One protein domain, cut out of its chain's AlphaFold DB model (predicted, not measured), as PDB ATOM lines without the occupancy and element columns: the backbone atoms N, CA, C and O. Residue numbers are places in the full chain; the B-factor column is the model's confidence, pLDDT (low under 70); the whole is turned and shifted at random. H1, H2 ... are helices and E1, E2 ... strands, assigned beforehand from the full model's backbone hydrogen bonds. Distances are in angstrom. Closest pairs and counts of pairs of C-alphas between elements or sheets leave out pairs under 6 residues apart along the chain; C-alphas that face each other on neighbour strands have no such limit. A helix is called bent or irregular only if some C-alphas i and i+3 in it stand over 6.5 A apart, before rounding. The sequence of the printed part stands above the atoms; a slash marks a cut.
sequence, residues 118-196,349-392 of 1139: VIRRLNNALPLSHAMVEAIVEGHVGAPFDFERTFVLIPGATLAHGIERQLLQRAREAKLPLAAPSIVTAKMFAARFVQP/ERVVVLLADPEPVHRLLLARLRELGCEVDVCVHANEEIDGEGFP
ATOM      1  N   VAL A 118     180.212 217.909 230.706       85.44
ATOM      2  CA  VAL A 118     181.115 216.764 230.536       85.44
ATOM      3  C   VAL A 118     182.088 217.036 229.387       85.44
ATOM      4  O   VAL A 118     181.691 217.466 228.305       85.44
ATOM      5  N   ILE A 119     183.379 216.768 229.600       90.94
ATOM      6  CA  ILE A 119     184.339 216.583 228.503       90.94
ATOM      7  C   ILE A 119     184.383 215.080 228.222       90.94
ATOM      8  O   ILE A 119     184.806 214.310 229.088       90.94
ATOM      9  N   ARG A 120     183.947 214.649 227.036       91.12
ATOM     10  CA  ARG A 120     183.935 213.231 226.643       91.12
ATOM     11  C   ARG A 120     185.113 212.943 225.720       91.12
ATOM     12  O   ARG A 120     185.235 213.536 224.648       91.12
ATOM     13  N   ARG A 121     185.988 212.024 226.137       93.00
ATOM     14  CA  ARG A 121     187.102 211.559 225.304       93.00
ATOM     15  C   ARG A 121     186.594 210.515 224.315       93.00
ATOM     16  O   ARG A 121     186.149 209.448 224.724       93.00
ATOM     17  N   LEU A 122     186.692 210.811 223.026       93.56
ATOM     18  CA  LEU A 122     186.309 209.896 221.957       93.56
ATOM     19  C   LEU A 122     187.284 208.715 221.852       93.56
ATOM     20  O   LEU A 122     188.495 208.851 222.048       93.56
ATOM     21  N   ASN A 123     186.748 207.545 221.504       91.62
ATOM     22  CA  ASN A 123     187.536 206.341 221.281       91.62
ATOM     23  C   ASN A 123     188.242 206.394 219.914       91.62
ATOM     24  O   ASN A 123     187.658 206.067 218.882       91.62
ATOM     25  N   ASN A 124     189.521 206.778 219.910       91.38
ATOM     26  CA  ASN A 124     190.315 206.932 218.686       91.38
ATOM     27  C   ASN A 124     190.539 205.622 217.901       91.38
ATOM     28  O   ASN A 124     190.944 205.687 216.742       91.38
ATOM     29  N   ALA A 125     190.276 204.448 218.487       90.12
ATOM     30  CA  ALA A 125     190.338 203.167 217.778       90.12
ATOM     31  C   ALA A 125     189.107 202.900 216.882       90.12
ATOM     32  O   ALA A 125     189.101 201.932 216.124       90.12
ATOM     33  N   LEU A 126     188.073 203.748 216.944       89.75
ATOM     34  CA  LEU A 126     186.870 203.655 216.115       89.75
ATOM     35  C   LEU A 126     186.858 204.708 214.988       89.75
ATOM     36  O   LEU A 126     187.566 205.717 215.061       89.75
ATOM     37  N   PRO A 127     186.018 204.521 213.948       89.69
ATOM     38  CA  PRO A 127     185.581 205.617 213.085       89.69
ATOM     39  C   PRO A 127     184.984 206.765 213.914       89.69
ATOM     40  O   PRO A 127     184.381 206.536 214.966       89.69
ATOM     41  N   LEU A 128     185.127 208.002 213.443       91.75
ATOM     42  CA  LEU A 128     184.689 209.188 214.172       91.75
ATOM     43  C   LEU A 128     183.164 209.243 214.326       91.75
ATOM     44  O   LEU A 128     182.682 209.597 215.401       91.75
ATOM     45  N   SER A 129     182.396 208.854 213.302       91.38
ATOM     46  CA  SER A 129     180.934 208.749 213.418       91.38
ATOM     47  C   SER A 129     180.526 207.724 214.473       91.38
ATOM     48  O   SER A 129     179.612 207.978 215.252       91.38
ATOM     49  N   HIS A 130     181.246 206.603 214.558       91.31
ATOM     50  CA  HIS A 130     180.988 205.554 215.538       91.31
ATOM     51  C   HIS A 130     181.307 206.033 216.965       91.31
ATOM     52  O   HIS A 130     180.457 205.903 217.842       91.31
ATOM     53  N   ALA A 131     182.460 206.676 217.185       92.06
ATOM     54  CA  ALA A 131     182.823 207.248 218.485       92.06
ATOM     55  C   ALA A 131     181.867 208.378 218.928       92.06
ATOM     56  O   ALA A 131     181.508 208.466 220.101       92.06
ATOM     57  N   MET A 132     181.398 209.216 217.994       93.25
ATOM     58  CA  MET A 132     180.360 210.218 218.272       93.25
ATOM     59  C   MET A 132     179.017 209.573 218.633       93.25
ATOM     60  O   MET A 132     178.326 210.054 219.527       93.25
ATOM     61  N   VAL A 133     178.645 208.471 217.977       92.44
ATOM     62  CA  VAL A 133     177.429 207.714 218.305       92.44
ATOM     63  C   VAL A 133     177.545 206.988 219.645       92.44
ATOM     64  O   VAL A 133     176.542 206.874 220.341       92.44
ATOM     65  N   GLU A 134     178.739 206.574 220.072       90.81
ATOM     66  CA  GLU A 134     178.961 206.127 221.454       90.81
ATOM     67  C   GLU A 134     178.705 207.247 222.457       90.81
ATOM     68  O   GLU A 134     177.891 207.053 223.357       90.81
ATOM     69  N   ALA A 135     179.285 208.434 222.255       89.50
ATOM     70  CA  ALA A 135     179.041 209.586 223.123       89.50
ATOM     71  C   ALA A 135     177.553 209.995 223.171       89.50
ATOM     72  O   ALA A 135     177.044 210.337 224.236       89.50
ATOM     73  N   ILE A 136     176.823 209.929 222.049       90.06
ATOM     74  CA  ILE A 136     175.375 210.213 221.999       90.06
ATOM     75  C   ILE A 136     174.571 209.149 222.766       90.06
ATOM     76  O   ILE A 136     173.734 209.499 223.597       90.06
ATOM     77  N   VAL A 137     174.828 207.862 222.510       87.75
ATOM     78  CA  VAL A 137     174.047 206.727 223.045       87.75
ATOM     79  C   VAL A 137     174.417 206.375 224.496       87.75
ATOM     80  O   VAL A 137     173.678 205.646 225.155       87.75
ATOM     81  N   GLU A 138     175.526 206.897 225.028       79.19
ATOM     82  CA  GLU A 138     175.971 206.667 226.407       79.19
ATOM     83  C   GLU A 138     174.818 206.838 227.425       79.19
ATOM     84  O   GLU A 138     174.022 207.778 227.356       79.19
ATOM     85  N   GLY A 139     174.674 205.866 228.332       66.56
ATOM     86  CA  GLY A 139     173.569 205.783 229.300       66.56
ATOM     87  C   GLY A 139     172.264 205.135 228.800       66.56
ATOM     88  O   GLY A 139     171.496 204.647 229.627       66.56
ATOM     89  N   HIS A 140     172.011 205.037 227.489       68.75
ATOM     90  CA  HIS A 140     170.747 204.517 226.934       68.75
ATOM     91  C   HIS A 140     170.733 202.981 226.805       68.75
ATOM     92  O   HIS A 140     170.550 202.418 225.725       68.75
ATOM     93  N   VAL A 141     170.942 202.273 227.919       58.06
ATOM     94  CA  VAL A 141     170.943 200.800 227.958       58.06
ATOM     95  C   VAL A 141     169.539 200.273 228.267       58.06
ATOM     96  O   VAL A 141     169.041 200.425 229.377       58.06
ATOM     97  N   GLY A 142     168.905 199.618 227.289       60.09
ATOM     98  CA  GLY A 142     167.606 198.947 227.462       60.09
ATOM     99  C   GLY A 142     166.367 199.851 227.374       60.09
ATOM    100  O   GLY A 142     165.256 199.368 227.582       60.09
ATOM    101  N   ALA A 143     166.539 201.132 227.038       73.31
ATOM    102  CA  ALA A 143     165.462 202.090 226.783       73.31
ATOM    103  C   ALA A 143     165.392 202.457 225.284       73.31
ATOM    104  O   ALA A 143     166.403 202.326 224.594       73.31
ATOM    105  N   PRO A 144     164.237 202.924 224.762       77.00
ATOM    106  CA  PRO A 144     164.128 203.453 223.400       77.00
ATOM    107  C   PRO A 144     165.181 204.524 223.083       77.00
ATOM    108  O   PRO A 144     165.545 205.314 223.953       77.00
ATOM    109  N   PHE A 145     165.625 204.596 221.826       84.12
ATOM    110  CA  PHE A 145     166.572 205.617 221.378       84.12
ATOM    111  C   PHE A 145     165.838 206.925 221.052       84.12
ATOM    112  O   PHE A 145     165.679 207.292 219.889       84.12
ATOM    113  N   ASP A 146     165.349 207.608 222.085       87.50
ATOM    114  CA  ASP A 146     164.759 208.941 221.955       87.50
ATOM    115  C   ASP A 146     165.825 210.030 222.126       87.50
ATOM    116  O   ASP A 146     166.297 210.304 223.229       87.50
ATOM    117  N   PHE A 147     166.195 210.662 221.013       90.12
ATOM    118  CA  PHE A 147     167.111 211.794 220.987       90.12
ATOM    119  C   PHE A 147     166.449 213.087 220.478       90.12
ATOM    120  O   PHE A 147     167.175 214.016 220.131       90.12
ATOM    121  N   GLU A 148     165.111 213.207 220.465       89.19
ATOM    122  CA  GLU A 148     164.410 214.404 219.944       89.19
ATOM    123  C   GLU A 148     164.889 215.704 220.624       89.19
ATOM    124  O   GLU A 148     165.042 216.747 219.984       89.19
ATOM    125  N   ARG A 149     165.216 215.627 221.923       90.19
ATOM    126  CA  ARG A 149     165.723 216.744 222.748       90.19
ATOM    127  C   ARG A 149     167.250 216.891 222.755       90.19
ATOM    128  O   ARG A 149     167.783 217.708 223.513       90.19
ATOM    129  N   THR A 150     167.957 216.115 221.935       92.06
ATOM    130  CA  THR A 150     169.419 216.157 221.806       92.06
ATOM    131  C   THR A 150     169.825 216.886 220.531       92.06
ATOM    132  O   THR A 150     169.359 216.577 219.434       92.06
ATOM    133  N   PHE A 151     170.748 217.836 220.663       93.00
ATOM    134  CA  PHE A 151     171.354 218.548 219.539       93.00
ATOM    135  C   PHE A 151     172.811 218.120 219.360       93.00
ATOM    136  O   PHE A 151     173.530 217.946 220.339       93.00
ATOM    137  N   VAL A 152     173.263 217.973 218.114       93.56
ATOM    138  CA  VAL A 152     174.634 217.541 217.790       93.56
ATOM    139  C   VAL A 152     175.306 218.607 216.926       93.56
ATOM    140  O   VAL A 152     174.983 218.766 215.750       93.56
ATOM    141  N   LEU A 153     176.216 219.371 217.529       93.19
ATOM    142  CA  LEU A 153     176.925 220.499 216.933       93.19
ATOM    143  C   LEU A 153     178.261 220.045 216.323       93.19
ATOM    144  O   LEU A 153     179.195 219.707 217.046       93.19
ATOM    145  N   ILE A 154     178.355 220.077 214.992       91.50
ATOM    146  CA  ILE A 154     179.516 219.611 214.207       91.50
ATOM    147  C   ILE A 154     180.031 220.699 213.240       91.50
ATOM    148  O   ILE A 154     179.312 221.667 212.966       91.50
ATOM    149  N   PRO A 155     181.257 220.590 212.679       83.62
ATOM    150  CA  PRO A 155     181.815 221.649 211.834       83.62
ATOM    151  C   PRO A 155     181.248 221.634 210.405       83.62
ATOM    152  O   PRO A 155     181.152 222.684 209.773       83.62
ATOM    153  N   GLY A 156     180.859 220.458 209.898       77.19
ATOM    154  CA  GLY A 156     180.401 220.249 208.523       77.19
ATOM    155  C   GLY A 156     179.442 219.064 208.394       77.19
ATOM    156  O   GLY A 156     179.441 218.155 209.220       77.19
ATOM    157  N   ALA A 157     178.609 219.076 207.350       71.06
ATOM    158  CA  ALA A 157     177.509 218.119 207.167       71.06
ATOM    159  C   ALA A 157     177.940 216.709 206.700       71.06
ATOM    160  O   ALA A 157     177.103 215.809 206.614       71.06
ATOM    161  N   THR A 158     179.224 216.499 206.401       74.12
ATOM    162  CA  THR A 158     179.764 215.201 205.964       74.12
ATOM    163  C   THR A 158     179.589 214.134 207.051       74.12
ATOM    164  O   THR A 158     179.043 213.069 206.776       74.12
ATOM    165  N   LEU A 159     179.920 214.464 208.305       83.62
ATOM    166  CA  LEU A 159     179.797 213.552 209.451       83.62
ATOM    167  C   LEU A 159     178.337 213.224 209.825       83.62
ATOM    168  O   LEU A 159     178.075 212.158 210.380       83.62
ATOM    169  N   ALA A 160     177.380 214.102 209.496       85.56
ATOM    170  CA  ALA A 160     175.961 213.921 209.832       85.56
ATOM    171  C   ALA A 160     175.399 212.599 209.281       85.56
ATOM    172  O   ALA A 160     174.813 211.816 210.019       85.56
ATOM    173  N   HIS A 161     175.684 212.309 208.009       81.19
ATOM    174  CA  HIS A 161     175.229 211.097 207.324       81.19
ATOM    175  C   HIS A 161     175.836 209.818 207.931       81.19
ATOM    176  O   HIS A 161     175.197 208.765 207.915       81.19
ATOM    177  N   GLY A 162     177.056 209.902 208.478       84.19
ATOM    178  CA  GLY A 162     177.685 208.811 209.225       84.19
ATOM    179  C   GLY A 162     176.973 208.557 210.554       84.19
ATOM    180  O   GLY A 162     176.577 207.427 210.830       84.19
ATOM    181  N   ILE A 163     176.737 209.617 211.337       89.44
ATOM    182  CA  ILE A 163     176.010 209.556 212.617       89.44
ATOM    183  C   ILE A 163     174.588 209.003 212.416       89.44
ATOM    184  O   ILE A 163     174.196 208.067 213.108       89.44
ATOM    185  N   GLU A 164     173.838 209.514 211.436       88.75
ATOM    186  CA  GLU A 164     172.489 209.034 211.097       88.75
ATOM    187  C   GLU A 164     172.485 207.545 210.716       88.75
ATOM    188  O   GLU A 164     171.681 206.772 211.242       88.75
ATOM    189  N   ARG A 165     173.413 207.114 209.848       86.81
ATOM    190  CA  ARG A 165     173.543 205.709 209.424       86.81
ATOM    191  C   ARG A 165     173.859 204.787 210.607       86.81
ATOM    192  O   ARG A 165     173.245 203.730 210.721       86.81
ATOM    193  N   GLN A 166     174.777 205.193 211.484       87.94
ATOM    194  CA  GLN A 166     175.194 204.418 212.658       87.94
ATOM    195  C   GLN A 166     174.099 204.347 213.739       87.94
ATOM    196  O   GLN A 166     173.865 203.276 214.299       87.94
ATOM    197  N   LEU A 167     173.360 205.437 213.986       90.44
ATOM    198  CA  LEU A 167     172.184 205.423 214.869       90.44
ATOM    199  C   LEU A 167     171.086 204.499 214.325       90.44
ATOM    200  O   LEU A 167     170.556 203.672 215.066       90.44
ATOM    201  N   LEU A 168     170.780 204.582 213.025       90.25
ATOM    202  CA  LEU A 168     169.817 203.693 212.365       90.25
ATOM    203  C   LEU A 168     170.250 202.222 212.408       90.25
ATOM    204  O   LEU A 168     169.395 201.344 212.536       90.25
ATOM    205  N   GLN A 169     171.551 201.937 212.314       88.44
ATOM    206  CA  GLN A 169     172.086 200.585 212.456       88.44
ATOM    207  C   GLN A 169     171.915 200.062 213.891       88.44
ATOM    208  O   GLN A 169     171.240 199.047 214.073       88.44
ATOM    209  N   ARG A 170     172.413 200.782 214.907       86.62
ATOM    210  CA  ARG A 170     172.280 200.381 216.321       86.62
ATOM    211  C   ARG A 170     170.812 200.218 216.747       86.62
ATOM    212  O   ARG A 170     170.482 199.273 217.460       86.62
ATOM    213  N   ALA A 171     169.909 201.073 216.258       87.69
ATOM    214  CA  ALA A 171     168.467 200.952 216.492       87.69
ATOM    215  C   ALA A 171     167.869 199.655 215.914       87.69
ATOM    216  O   ALA A 171     167.099 198.970 216.590       87.69
ATOM    217  N   ARG A 172     168.263 199.270 214.691       89.25
ATOM    218  CA  ARG A 172     167.841 198.006 214.057       89.25
ATOM    219  C   ARG A 172     168.398 196.780 214.778       89.25
ATOM    220  O   ARG A 172     167.663 195.816 214.967       89.25
ATOM    221  N   GLU A 173     169.661 196.826 215.192       88.19
ATOM    222  CA  GLU A 173     170.334 195.743 215.922       88.19
ATOM    223  C   GLU A 173     169.695 195.511 217.300       88.19
ATOM    224  O   GLU A 173     169.366 194.374 217.643       88.19
ATOM    225  N   ALA A 174     169.412 196.586 218.043       85.44
ATOM    226  CA  ALA A 174     168.691 196.532 219.318       85.44
ATOM    227  C   ALA A 174     167.178 196.258 219.173       85.44
ATOM    228  O   ALA A 174     166.520 195.931 220.159       85.44
ATOM    229  N   LYS A 175     166.622 196.382 217.957       87.62
ATOM    230  CA  LYS A 175     165.179 196.315 217.639       87.62
ATOM    231  C   LYS A 175     164.334 197.363 218.379       87.62
ATOM    232  O   LYS A 175     163.192 197.098 218.752       87.62
ATOM    233  N   LEU A 176     164.892 198.557 218.570       87.56
ATOM    234  CA  LEU A 176     164.259 199.679 219.267       87.56
ATOM    235  C   LEU A 176     163.915 200.813 218.285       87.56
ATOM    236  O   LEU A 176     164.615 200.989 217.285       87.56
ATOM    237  N   PRO A 177     162.851 201.597 218.539       88.25
ATOM    238  CA  PRO A 177     162.567 202.791 217.751       88.25
ATOM    239  C   PRO A 177     163.629 203.872 218.002       88.25
ATOM    240  O   PRO A 177     164.225 203.933 219.079       88.25
ATOM    241  N   LEU A 178     163.831 204.728 216.998       89.75
ATOM    242  CA  LEU A 178     164.776 205.845 217.009       89.75
ATOM    243  C   LEU A 178     164.042 207.155 216.702       89.75
ATOM    244  O   LEU A 178     163.505 207.306 215.604       89.75
ATOM    245  N   ALA A 179     164.094 208.114 217.626       89.94
ATOM    246  CA  ALA A 179     163.935 209.529 217.309       89.94
ATOM    247  C   ALA A 179     165.343 210.127 217.173       89.94
ATOM    248  O   ALA A 179     166.139 210.071 218.108       89.94
ATOM    249  N   ALA A 180     165.691 210.621 215.984       88.88
ATOM    250  CA  ALA A 180     167.050 211.069 215.685       88.88
ATOM    251  C   ALA A 180     167.350 212.465 216.278       88.88
ATOM    252  O   ALA A 180     166.451 213.307 216.322       88.88
ATOM    253  N   PRO A 181     168.604 212.743 216.688       91.81
ATOM    254  CA  PRO A 181     168.988 214.043 217.224       91.81
ATOM    255  C   PRO A 181     168.991 215.142 216.156       91.81
ATOM    256  O   PRO A 181     169.269 214.903 214.979       91.81
ATOM    257  N   SER A 182     168.783 216.385 216.586       91.50
ATOM    258  CA  SER A 182     168.913 217.559 215.720       91.50
ATOM    259  C   SER A 182     170.386 217.873 215.437       91.50
ATOM    260  O   SER A 182     171.059 218.539 216.228       91.50
ATOM    261  N   ILE A 183     170.899 217.423 214.290       90.44
ATOM    262  CA  ILE A 183     172.265 217.736 213.845       90.44
ATOM    263  C   ILE A 183     172.330 219.175 213.303       90.44
ATOM    264  O   ILE A 183     171.513 219.596 212.480       90.44
ATOM    265  N   VAL A 184     173.301 219.957 213.780       90.38
ATOM    266  CA  VAL A 184     173.432 221.396 213.514       90.38
ATOM    267  C   VAL A 184     174.893 221.746 213.215       90.38
ATOM    268  O   VAL A 184     175.816 221.241 213.846       90.38
ATOM    269  N   THR A 185     175.120 222.634 212.245       89.38
ATOM    270  CA  THR A 185     176.458 223.186 211.962       89.38
ATOM    271  C   THR A 185     176.677 224.504 212.697       89.38
ATOM    272  O   THR A 185     175.709 225.205 212.990       89.38
ATOM    273  N   ALA A 186     177.932 224.904 212.931       85.06
ATOM    274  CA  ALA A 186     178.255 226.180 213.588       85.06
ATOM    275  C   ALA A 186     177.489 227.388 212.997       85.06
ATOM    276  O   ALA A 186     176.856 228.133 213.739       85.06
ATOM    277  N   LYS A 187     177.415 227.515 211.659       82.44
ATOM    278  CA  LYS A 187     176.652 228.585 210.974       82.44
ATOM    279  C   LYS A 187     175.147 228.586 211.305       82.44
ATOM    280  O   LYS A 187     174.503 229.626 211.224       82.44
ATOM    281  N   MET A 188     174.574 227.432 211.642       85.88
ATOM    282  CA  MET A 188     173.155 227.279 211.984       85.88
ATOM    283  C   MET A 188     172.886 227.351 213.495       85.88
ATOM    284  O   MET A 188     171.726 227.455 213.886       85.88
ATOM    285  N   PHE A 189     173.920 227.290 214.341       89.19
ATOM    286  CA  PHE A 189     173.781 227.094 215.785       89.19
ATOM    287  C   PHE A 189     173.020 228.236 216.472       89.19
ATOM    288  O   PHE A 189     172.002 227.991 217.115       89.19
ATOM    289  N   ALA A 190     173.434 229.489 216.258       88.50
ATOM    290  CA  ALA A 190     172.748 230.647 216.839       88.50
ATOM    291  C   ALA A 190     171.266 230.729 216.422       88.50
ATOM    292  O   ALA A 190     170.401 230.970 217.260       88.50
ATOM    293  N   ALA A 191     170.953 230.428 215.159       86.19
ATOM    294  CA  ALA A 191     169.591 230.472 214.617       86.19
ATOM    295  C   ALA A 191     168.643 229.377 215.161       86.19
ATOM    296  O   ALA A 191     167.463 229.373 214.818       86.19
ATOM    297  N   ARG A 192     169.131 228.441 215.992       89.50
ATOM    298  CA  ARG A 192     168.293 227.468 216.719       89.50
ATOM    299  C   ARG A 192     167.930 227.904 218.140       89.50
ATOM    300  O   ARG A 192     166.887 227.485 218.627       89.50
ATOM    301  N   PHE A 193     168.760 228.730 218.780       90.00
ATOM    302  CA  PHE A 193     168.658 229.053 220.212       90.00
ATOM    303  C   PHE A 193     168.488 230.550 220.513       90.00
ATOM    304  O   PHE A 193     168.205 230.912 221.654       90.00
ATOM    305  N   VAL A 194     168.640 231.425 219.515       90.25
ATOM    306  CA  VAL A 194     168.396 232.871 219.621       90.25
ATOM    307  C   VAL A 194     167.073 233.212 218.940       90.25
ATOM    308  O   VAL A 194     166.939 233.074 217.725       90.25
ATOM    309  N   GLN A 195     166.102 233.693 219.715       88.88
ATOM    310  CA  GLN A 195     164.852 234.238 219.198       88.88
ATOM    311  C   GLN A 195     165.040 235.732 218.874       88.88
ATOM    312  O   GLN A 195     165.286 236.524 219.795       88.88
ATOM    313  N   PRO A 196     164.922 236.154 217.601       87.62
ATOM    314  CA  PRO A 196     164.948 237.567 217.251       87.62
ATOM    315  C   PRO A 196     163.651 238.257 217.695       87.62
ATOM    316  O   PRO A 196     162.574 237.666 217.667       87.62
ATOM    317  N   GLU A 349     167.567 219.414 225.907       89.88
ATOM    318  CA  GLU A 349     168.003 218.959 227.229       89.88
ATOM    319  C   GLU A 349     169.483 218.554 227.228       89.88
ATOM    320  O   GLU A 349     170.116 218.613 228.284       89.88
ATOM    321  N   ARG A 350     170.049 218.248 226.048       91.81
ATOM    322  CA  ARG A 350     171.457 217.890 225.852       91.81
ATOM    323  C   ARG A 350     172.015 218.441 224.530       91.81
ATOM    324  O   ARG A 350     171.344 218.381 223.496       91.81
ATOM    325  N   VAL A 351     173.246 218.955 224.540       93.25
ATOM    326  CA  VAL A 351     173.992 219.397 223.347       93.25
ATOM    327  C   VAL A 351     175.357 218.713 223.303       93.25
ATOM    328  O   VAL A 351     176.211 218.968 224.148       93.25
ATOM    329  N   VAL A 352     175.579 217.884 222.287       94.44
ATOM    330  CA  VAL A 352     176.858 217.214 222.016       94.44
ATOM    331  C   VAL A 352     177.652 218.038 221.006       94.44
ATOM    332  O   VAL A 352     177.146 218.349 219.931       94.44
ATOM    333  N   VAL A 353     178.885 218.418 221.336       94.88
ATOM    334  CA  VAL A 353     179.704 219.376 220.578       94.88
ATOM    335  C   VAL A 353     181.003 218.734 220.104       94.88
ATOM    336  O   VAL A 353     181.809 218.289 220.914       94.88
ATOM    337  N   LEU A 354     181.251 218.781 218.796       93.62
ATOM    338  CA  LEU A 354     182.533 218.456 218.172       93.62
ATOM    339  C   LEU A 354     182.992 219.654 217.328       93.62
ATOM    340  O   LEU A 354     182.669 219.761 216.146       93.62
ATOM    341  N   LEU A 355     183.741 220.576 217.937       91.50
ATOM    342  CA  LEU A 355     184.318 221.746 217.266       91.50
ATOM    343  C   LEU A 355     185.755 221.975 217.747       91.50
ATOM    344  O   LEU A 355     185.998 222.051 218.944       91.50
ATOM    345  N   ALA A 356     186.694 222.137 216.811       89.19
ATOM    346  CA  ALA A 356     188.101 222.398 217.127       89.19
ATOM    347  C   ALA A 356     188.367 223.852 217.561       89.19
ATOM    348  O   ALA A 356     189.229 224.096 218.392       89.19
ATOM    349  N   ASP A 357     187.646 224.830 217.009       89.56
ATOM    350  CA  ASP A 357     187.803 226.241 217.383       89.56
ATOM    351  C   ASP A 357     186.468 227.001 217.244       89.56
ATOM    352  O   ASP A 357     186.211 227.638 216.217       89.56
ATOM    353  N   PRO A 358     185.558 226.889 218.230       91.19
ATOM    354  CA  PRO A 358     184.318 227.656 218.233       91.19
ATOM    355  C   PRO A 358     184.586 229.142 218.507       91.19
ATOM    356  O   PRO A 358     185.236 229.501 219.491       91.19
ATOM    357  N   GLU A 359     184.020 230.005 217.658       91.56
ATOM    358  CA  GLU A 359     184.030 231.463 217.848       91.56
ATOM    359  C   GLU A 359     183.422 231.901 219.198       91.56
ATOM    360  O   GLU A 359     182.549 231.199 219.726       91.56
ATOM    361  N   PRO A 360     183.824 233.067 219.749       92.25
ATOM    362  CA  PRO A 360     183.340 233.569 221.038       92.25
ATOM    363  C   PRO A 360     181.816 233.540 221.211       92.25
ATOM    364  O   PRO A 360     181.339 233.077 222.248       92.25
ATOM    365  N   VAL A 361     181.046 233.920 220.183       92.06
ATOM    366  CA  VAL A 361     179.571 233.873 220.233       92.06
ATOM    367  C   VAL A 361     179.017 232.455 220.433       92.06
ATOM    368  O   VAL A 361     178.026 232.275 221.136       92.06
ATOM    369  N   HIS A 362     179.675 231.424 219.890       92.62
ATOM    370  CA  HIS A 362     179.265 230.029 220.081       92.62
ATOM    371  C   HIS A 362     179.627 229.521 221.481       92.62
ATOM    372  O   HIS A 362     178.813 228.849 222.110       92.62
ATOM    373  N   ARG A 363     180.822 229.865 221.984       92.19
ATOM    374  CA  ARG A 363     181.277 229.498 223.339       92.19
ATOM    375  C   ARG A 363     180.344 230.064 224.411       92.19
ATOM    376  O   ARG A 363     179.886 229.334 225.281       92.19
ATOM    377  N   LEU A 364     180.010 231.349 224.306       91.69
ATOM    378  CA  LEU A 364     179.125 232.024 225.255       91.69
ATOM    379  C   LEU A 364     177.662 231.558 225.136       91.69
ATOM    380  O   LEU A 364     176.975 231.444 226.149       91.69
ATOM    381  N   LEU A 365     177.188 231.210 223.933       91.88
ATOM    382  CA  LEU A 365     175.869 230.592 223.754       91.88
ATOM    383  C   LEU A 365     175.797 229.186 224.383       91.88
ATOM    384  O   LEU A 365     174.794 228.859 225.012       91.88
ATOM    385  N   LEU A 366     176.859 228.375 224.282       92.38
ATOM    386  CA  LEU A 366     176.956 227.082 224.977       92.38
ATOM    387  C   LEU A 366     176.958 227.248 226.506       92.38
ATOM    388  O   LEU A 366     176.245 226.517 227.195       92.38
ATOM    389  N   ALA A 367     177.684 228.238 227.035       90.12
ATOM    390  CA  ALA A 367     177.648 228.577 228.459       90.12
ATOM    391  C   ALA A 367     176.232 228.983 228.915       90.12
ATOM    392  O   ALA A 367     175.712 228.424 229.880       90.12
ATOM    393  N   ARG A 368     175.539 229.856 228.167       89.06
ATOM    394  CA  ARG A 368     174.161 230.250 228.507       89.06
ATOM    395  C   ARG A 368     173.163 229.088 228.415       89.06
ATOM    396  O   ARG A 368     172.178 229.074 229.149       89.06
ATOM    397  N   LEU A 369     173.397 228.090 227.559       90.00
ATOM    398  CA  LEU A 369     172.568 226.879 227.521       90.00
ATOM    399  C   LEU A 369     172.761 225.994 228.770       90.00
ATOM    400  O   LEU A 369     171.764 225.456 229.257       90.00
ATOM    401  N   ARG A 370     173.975 225.911 229.344       89.81
ATOM    402  CA  ARG A 370     174.222 225.263 230.657       89.81
ATOM    403  C   ARG A 370     173.459 225.956 231.782       89.81
ATOM    404  O   ARG A 370     172.759 225.294 232.544       89.81
ATOM    405  N   GLU A 371     173.520 227.286 231.841       86.88
ATOM    406  CA  GLU A 371     172.776 228.100 232.818       86.88
ATOM    407  C   GLU A 371     171.250 227.917 232.698       86.88
ATOM    408  O   GLU A 371     170.537 227.929 233.698       86.88
ATOM    409  N   LEU A 372     170.742 227.677 231.482       86.69
ATOM    410  CA  LEU A 372     169.341 227.327 231.211       86.69
ATOM    411  C   LEU A 372     169.017 225.832 231.449       86.69
ATOM    412  O   LEU A 372     167.946 225.358 231.059       86.69
ATOM    413  N   GLY A 373     169.916 225.088 232.101       87.44
ATOM    414  CA  GLY A 373     169.713 223.717 232.572       87.44
ATOM    415  C   GLY A 373     169.974 222.611 231.543       87.44
ATOM    416  O   GLY A 373     169.654 221.453 231.830       87.44
ATOM    417  N   CYS A 374     170.533 222.940 230.376       90.69
ATOM    418  CA  CYS A 374     170.904 221.984 229.329       90.69
ATOM    419  C   CYS A 374     172.254 221.315 229.652       90.69
ATOM    420  O   CYS A 374     173.185 221.989 230.089       90.69
ATOM    421  N   GLU A 375     172.383 220.006 229.437       91.81
ATOM    422  CA  GLU A 375     173.674 219.308 229.526       91.81
ATOM    423  C   GLU A 375     174.523 219.621 228.285       91.81
ATOM    424  O   GLU A 375     174.026 219.545 227.161       91.81
ATOM    425  N   VAL A 376     175.799 219.979 228.464       93.12
ATOM    426  CA  VAL A 376     176.717 220.242 227.342       93.12
ATOM    427  C   VAL A 376     177.917 219.302 227.397       93.12
ATOM    428  O   VAL A 376     178.712 219.330 228.339       93.12
ATOM    429  N   ASP A 377     178.048 218.509 226.336       93.44
ATOM    430  CA  ASP A 377     179.067 217.483 226.150       93.44
ATOM    431  C   ASP A 377     180.090 217.926 225.106       93.44
ATOM    432  O   ASP A 377     179.798 217.928 223.910       93.44
ATOM    433  N   VAL A 378     181.310 218.264 225.523       94.50
ATOM    434  CA  VAL A 378     182.387 218.621 224.588       94.50
ATOM    435  C   VAL A 378     183.210 217.377 224.265       94.50
ATOM    436  O   VAL A 378     183.864 216.804 225.136       94.50
ATOM    437  N   CYS A 379     183.146 216.936 223.009       94.69
ATOM    438  CA  CYS A 379     183.795 215.725 222.516       94.69
ATOM    439  C   CYS A 379     185.198 216.032 221.976       94.69
ATOM    440  O   CYS A 379     185.357 216.838 221.057       94.69
ATOM    441  N   VAL A 380     186.213 215.361 222.525       94.38
ATOM    442  CA  VAL A 380     187.638 215.583 222.218       94.38
ATOM    443  C   VAL A 380     188.360 214.267 221.926       94.38
ATOM    444  O   VAL A 380     188.020 213.233 222.495       94.38
ATOM    445  N   HIS A 381     189.387 214.270 221.069       92.62
ATOM    446  CA  HIS A 381     190.223 213.074 220.837       92.62
ATOM    447  C   HIS A 381     191.333 212.905 221.894       92.62
ATOM    448  O   HIS A 381     191.849 211.799 222.096       92.62
ATOM    449  N   ALA A 382     191.681 213.989 222.592       90.50
ATOM    450  CA  ALA A 382     192.675 214.047 223.660       90.50
ATOM    451  C   ALA A 382     192.219 214.997 224.782       90.50
ATOM    452  O   ALA A 382     191.545 215.990 224.523       90.50
ATOM    453  N   ASN A 383     192.627 214.709 226.022       88.19
ATOM    454  CA  ASN A 383     192.314 215.532 227.202       88.19
ATOM    455  C   ASN A 383     193.475 216.477 227.581       88.19
ATOM    456  O   ASN A 383     193.456 217.099 228.641       88.19
ATOM    457  N   GLU A 384     194.509 216.538 226.745       88.56
ATOM    458  CA  GLU A 384     195.741 217.296 226.959       88.56
ATOM    459  C   GLU A 384     195.701 218.609 226.171       88.56
ATOM    460  O   GLU A 384     195.127 218.677 225.086       88.56
ATOM    461  N   GLU A 385     196.330 219.658 226.711       91.75
ATOM    462  CA  GLU A 385     196.487 220.964 226.044       91.75
ATOM    463  C   GLU A 385     195.154 221.632 225.613       91.75
ATOM    464  O   GLU A 385     195.137 222.521 224.758       91.75
ATOM    465  N   ILE A 386     194.036 221.236 226.233       93.50
ATOM    466  CA  ILE A 386     192.711 221.865 226.116       93.50
ATOM    467  C   ILE A 386     192.478 222.913 227.214       93.50
ATOM    468  O   ILE A 386     193.118 222.910 228.266       93.50
ATOM    469  N   ASP A 387     191.577 223.848 226.934       91.62
ATOM    470  CA  ASP A 387     191.165 224.920 227.829       91.62
ATOM    471  C   ASP A 387     190.118 224.459 228.852       91.62
ATOM    472  O   ASP A 387     189.619 223.332 228.823       91.62
ATOM    473  N   GLY A 388     189.768 225.364 229.770       86.88
ATOM    474  CA  GLY A 388     188.795 225.091 230.825       86.88
ATOM    475  C   GLY A 388     187.402 224.700 230.324       86.88
ATOM    476  O   GLY A 388     186.666 224.100 231.102       86.88
ATOM    477  N   GLU A 389     187.046 224.979 229.061       87.69
ATOM    478  CA  GLU A 389     185.765 224.622 228.431       87.69
ATOM    479  C   GLU A 389     185.823 223.327 227.597       87.69
ATOM    480  O   GLU A 389     184.787 222.699 227.377       87.69
ATOM    481  N   GLY A 390     187.019 222.847 227.246       89.06
ATOM    482  CA  GLY A 390     187.237 221.604 226.498       89.06
ATOM    483  C   GLY A 390     187.703 221.806 225.053       89.06
ATOM    484  O   GLY A 390     187.638 220.869 224.264       89.06
ATOM    485  N   PHE A 391     188.171 223.003 224.690       92.62
ATOM    486  CA  PHE A 391     188.659 223.321 223.341       92.62
ATOM    487  C   PHE A 391     190.188 223.524 223.342       92.62
ATOM    488  O   PHE A 391     190.725 223.996 224.340       92.62
ATOM    489  N   PRO A 392     190.933 223.197 222.268       92.44
ATOM    490  CA  PRO A 392     192.396 223.323 222.238       92.44
ATOM    491  C   PRO A 392     192.898 224.735 222.570       92.44
ATOM    492  O   PRO A 392     192.438 225.725 221.999       92.44
TER     493      PRO A 392
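This is residues 118 to 196 and 349 to 392 of the 1139 residues of the protein "PD-(D/E)XK nuclease family protein" of Planctomycetes bacterium (UniProt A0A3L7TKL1). A sheet of five parallel strands, twisted by 77 degrees from edge to edge, makes the core, with H1 on one face and H3 and H4 on the other. H2, the longest helix, packs on H1 at a steep tilt and only grazes the sheet. The 123 printed residues include four named helices and five named strands, in the order E1 H1 E2 H2 E3 H3 E4 H4 E5; across the sheet the order is E1 E5 E4 E2 E3. The class is mixed, helices and strands, and the whole is compact, with a radius of gyration of the C-alphas of 14.3 A and spans of 41 by 36 by 26 A.

Find C-alpha 118 at (181.115, 216.764, 230.536), where E1, residues 118 to 121, begins. Beside it look for E5, residues 375 to 380, 16.2 A long, ending at C-alpha 380 at (187.638, 215.583, 222.218). The sheet goes on with E4, residues 350 to 353, E2, residues 150 to 154, 13.1 A, and E3, residues 182 to 185. The helices are H1, residues 128 to 137, 14.1 A; H2, residues 158 to 174, 25.5 A; H3, residues 186 to 193, 12.0 A, irregular, with C-alphas 187 and 190 7.3 A apart; and H4, residues 360 to 371, 16.7 A.

Start at edge strand E1: N 120 and O 378 of E5 are within hydrogen-bond range at 2.9 A. Next see N 353 and O 377 for E4 and E5, 2.8 A, N 153 and O 352 for E2 and E4, 2.8 A, and N 184 and O 152 for E3 and E2, 2.9 A. H1 is over E5, and only just over E4 with 3 C-alphas, at a height over the sheet of 9.3 A. H2 touches H1, closest at the C-alphas of Ile 163 and Ser 129, 5.1 A, at a steep tilt of 52 degrees, the same way. On the opposite face from H1, H4 is over E5 and E4 and H3 over E3. With residues 362 to 365 alone H4 touches H3, closest at the C-alphas of His 362 and Ala 190, 7.3 A. E2, H2, E3 and E4, H4, E5 are strand-helix-strand units, parallel neighbour strands with a helix between, with right-handed crossovers; E1, H1, E2 is a split one, with E5 and E4 between its strands, also right-handed. Every O i to N i+4 pair is within hydrogen-bond range in H1 and H4, 12 of 13 in H2, and 1 of 4 in H3, where 4 of 5 O i to N i+3 pairs are.

The C-alphas farthest apart, those of Ala 125 and Pro 196, are 42.8 A apart. Residues 197 to 348 are not printed; C-alphas 196 and 349 are 21.3 A apart across the cut. The link from H1 to E2 is long, 12 residues, and holds residues 139 to 142, which have pLDDT under 70.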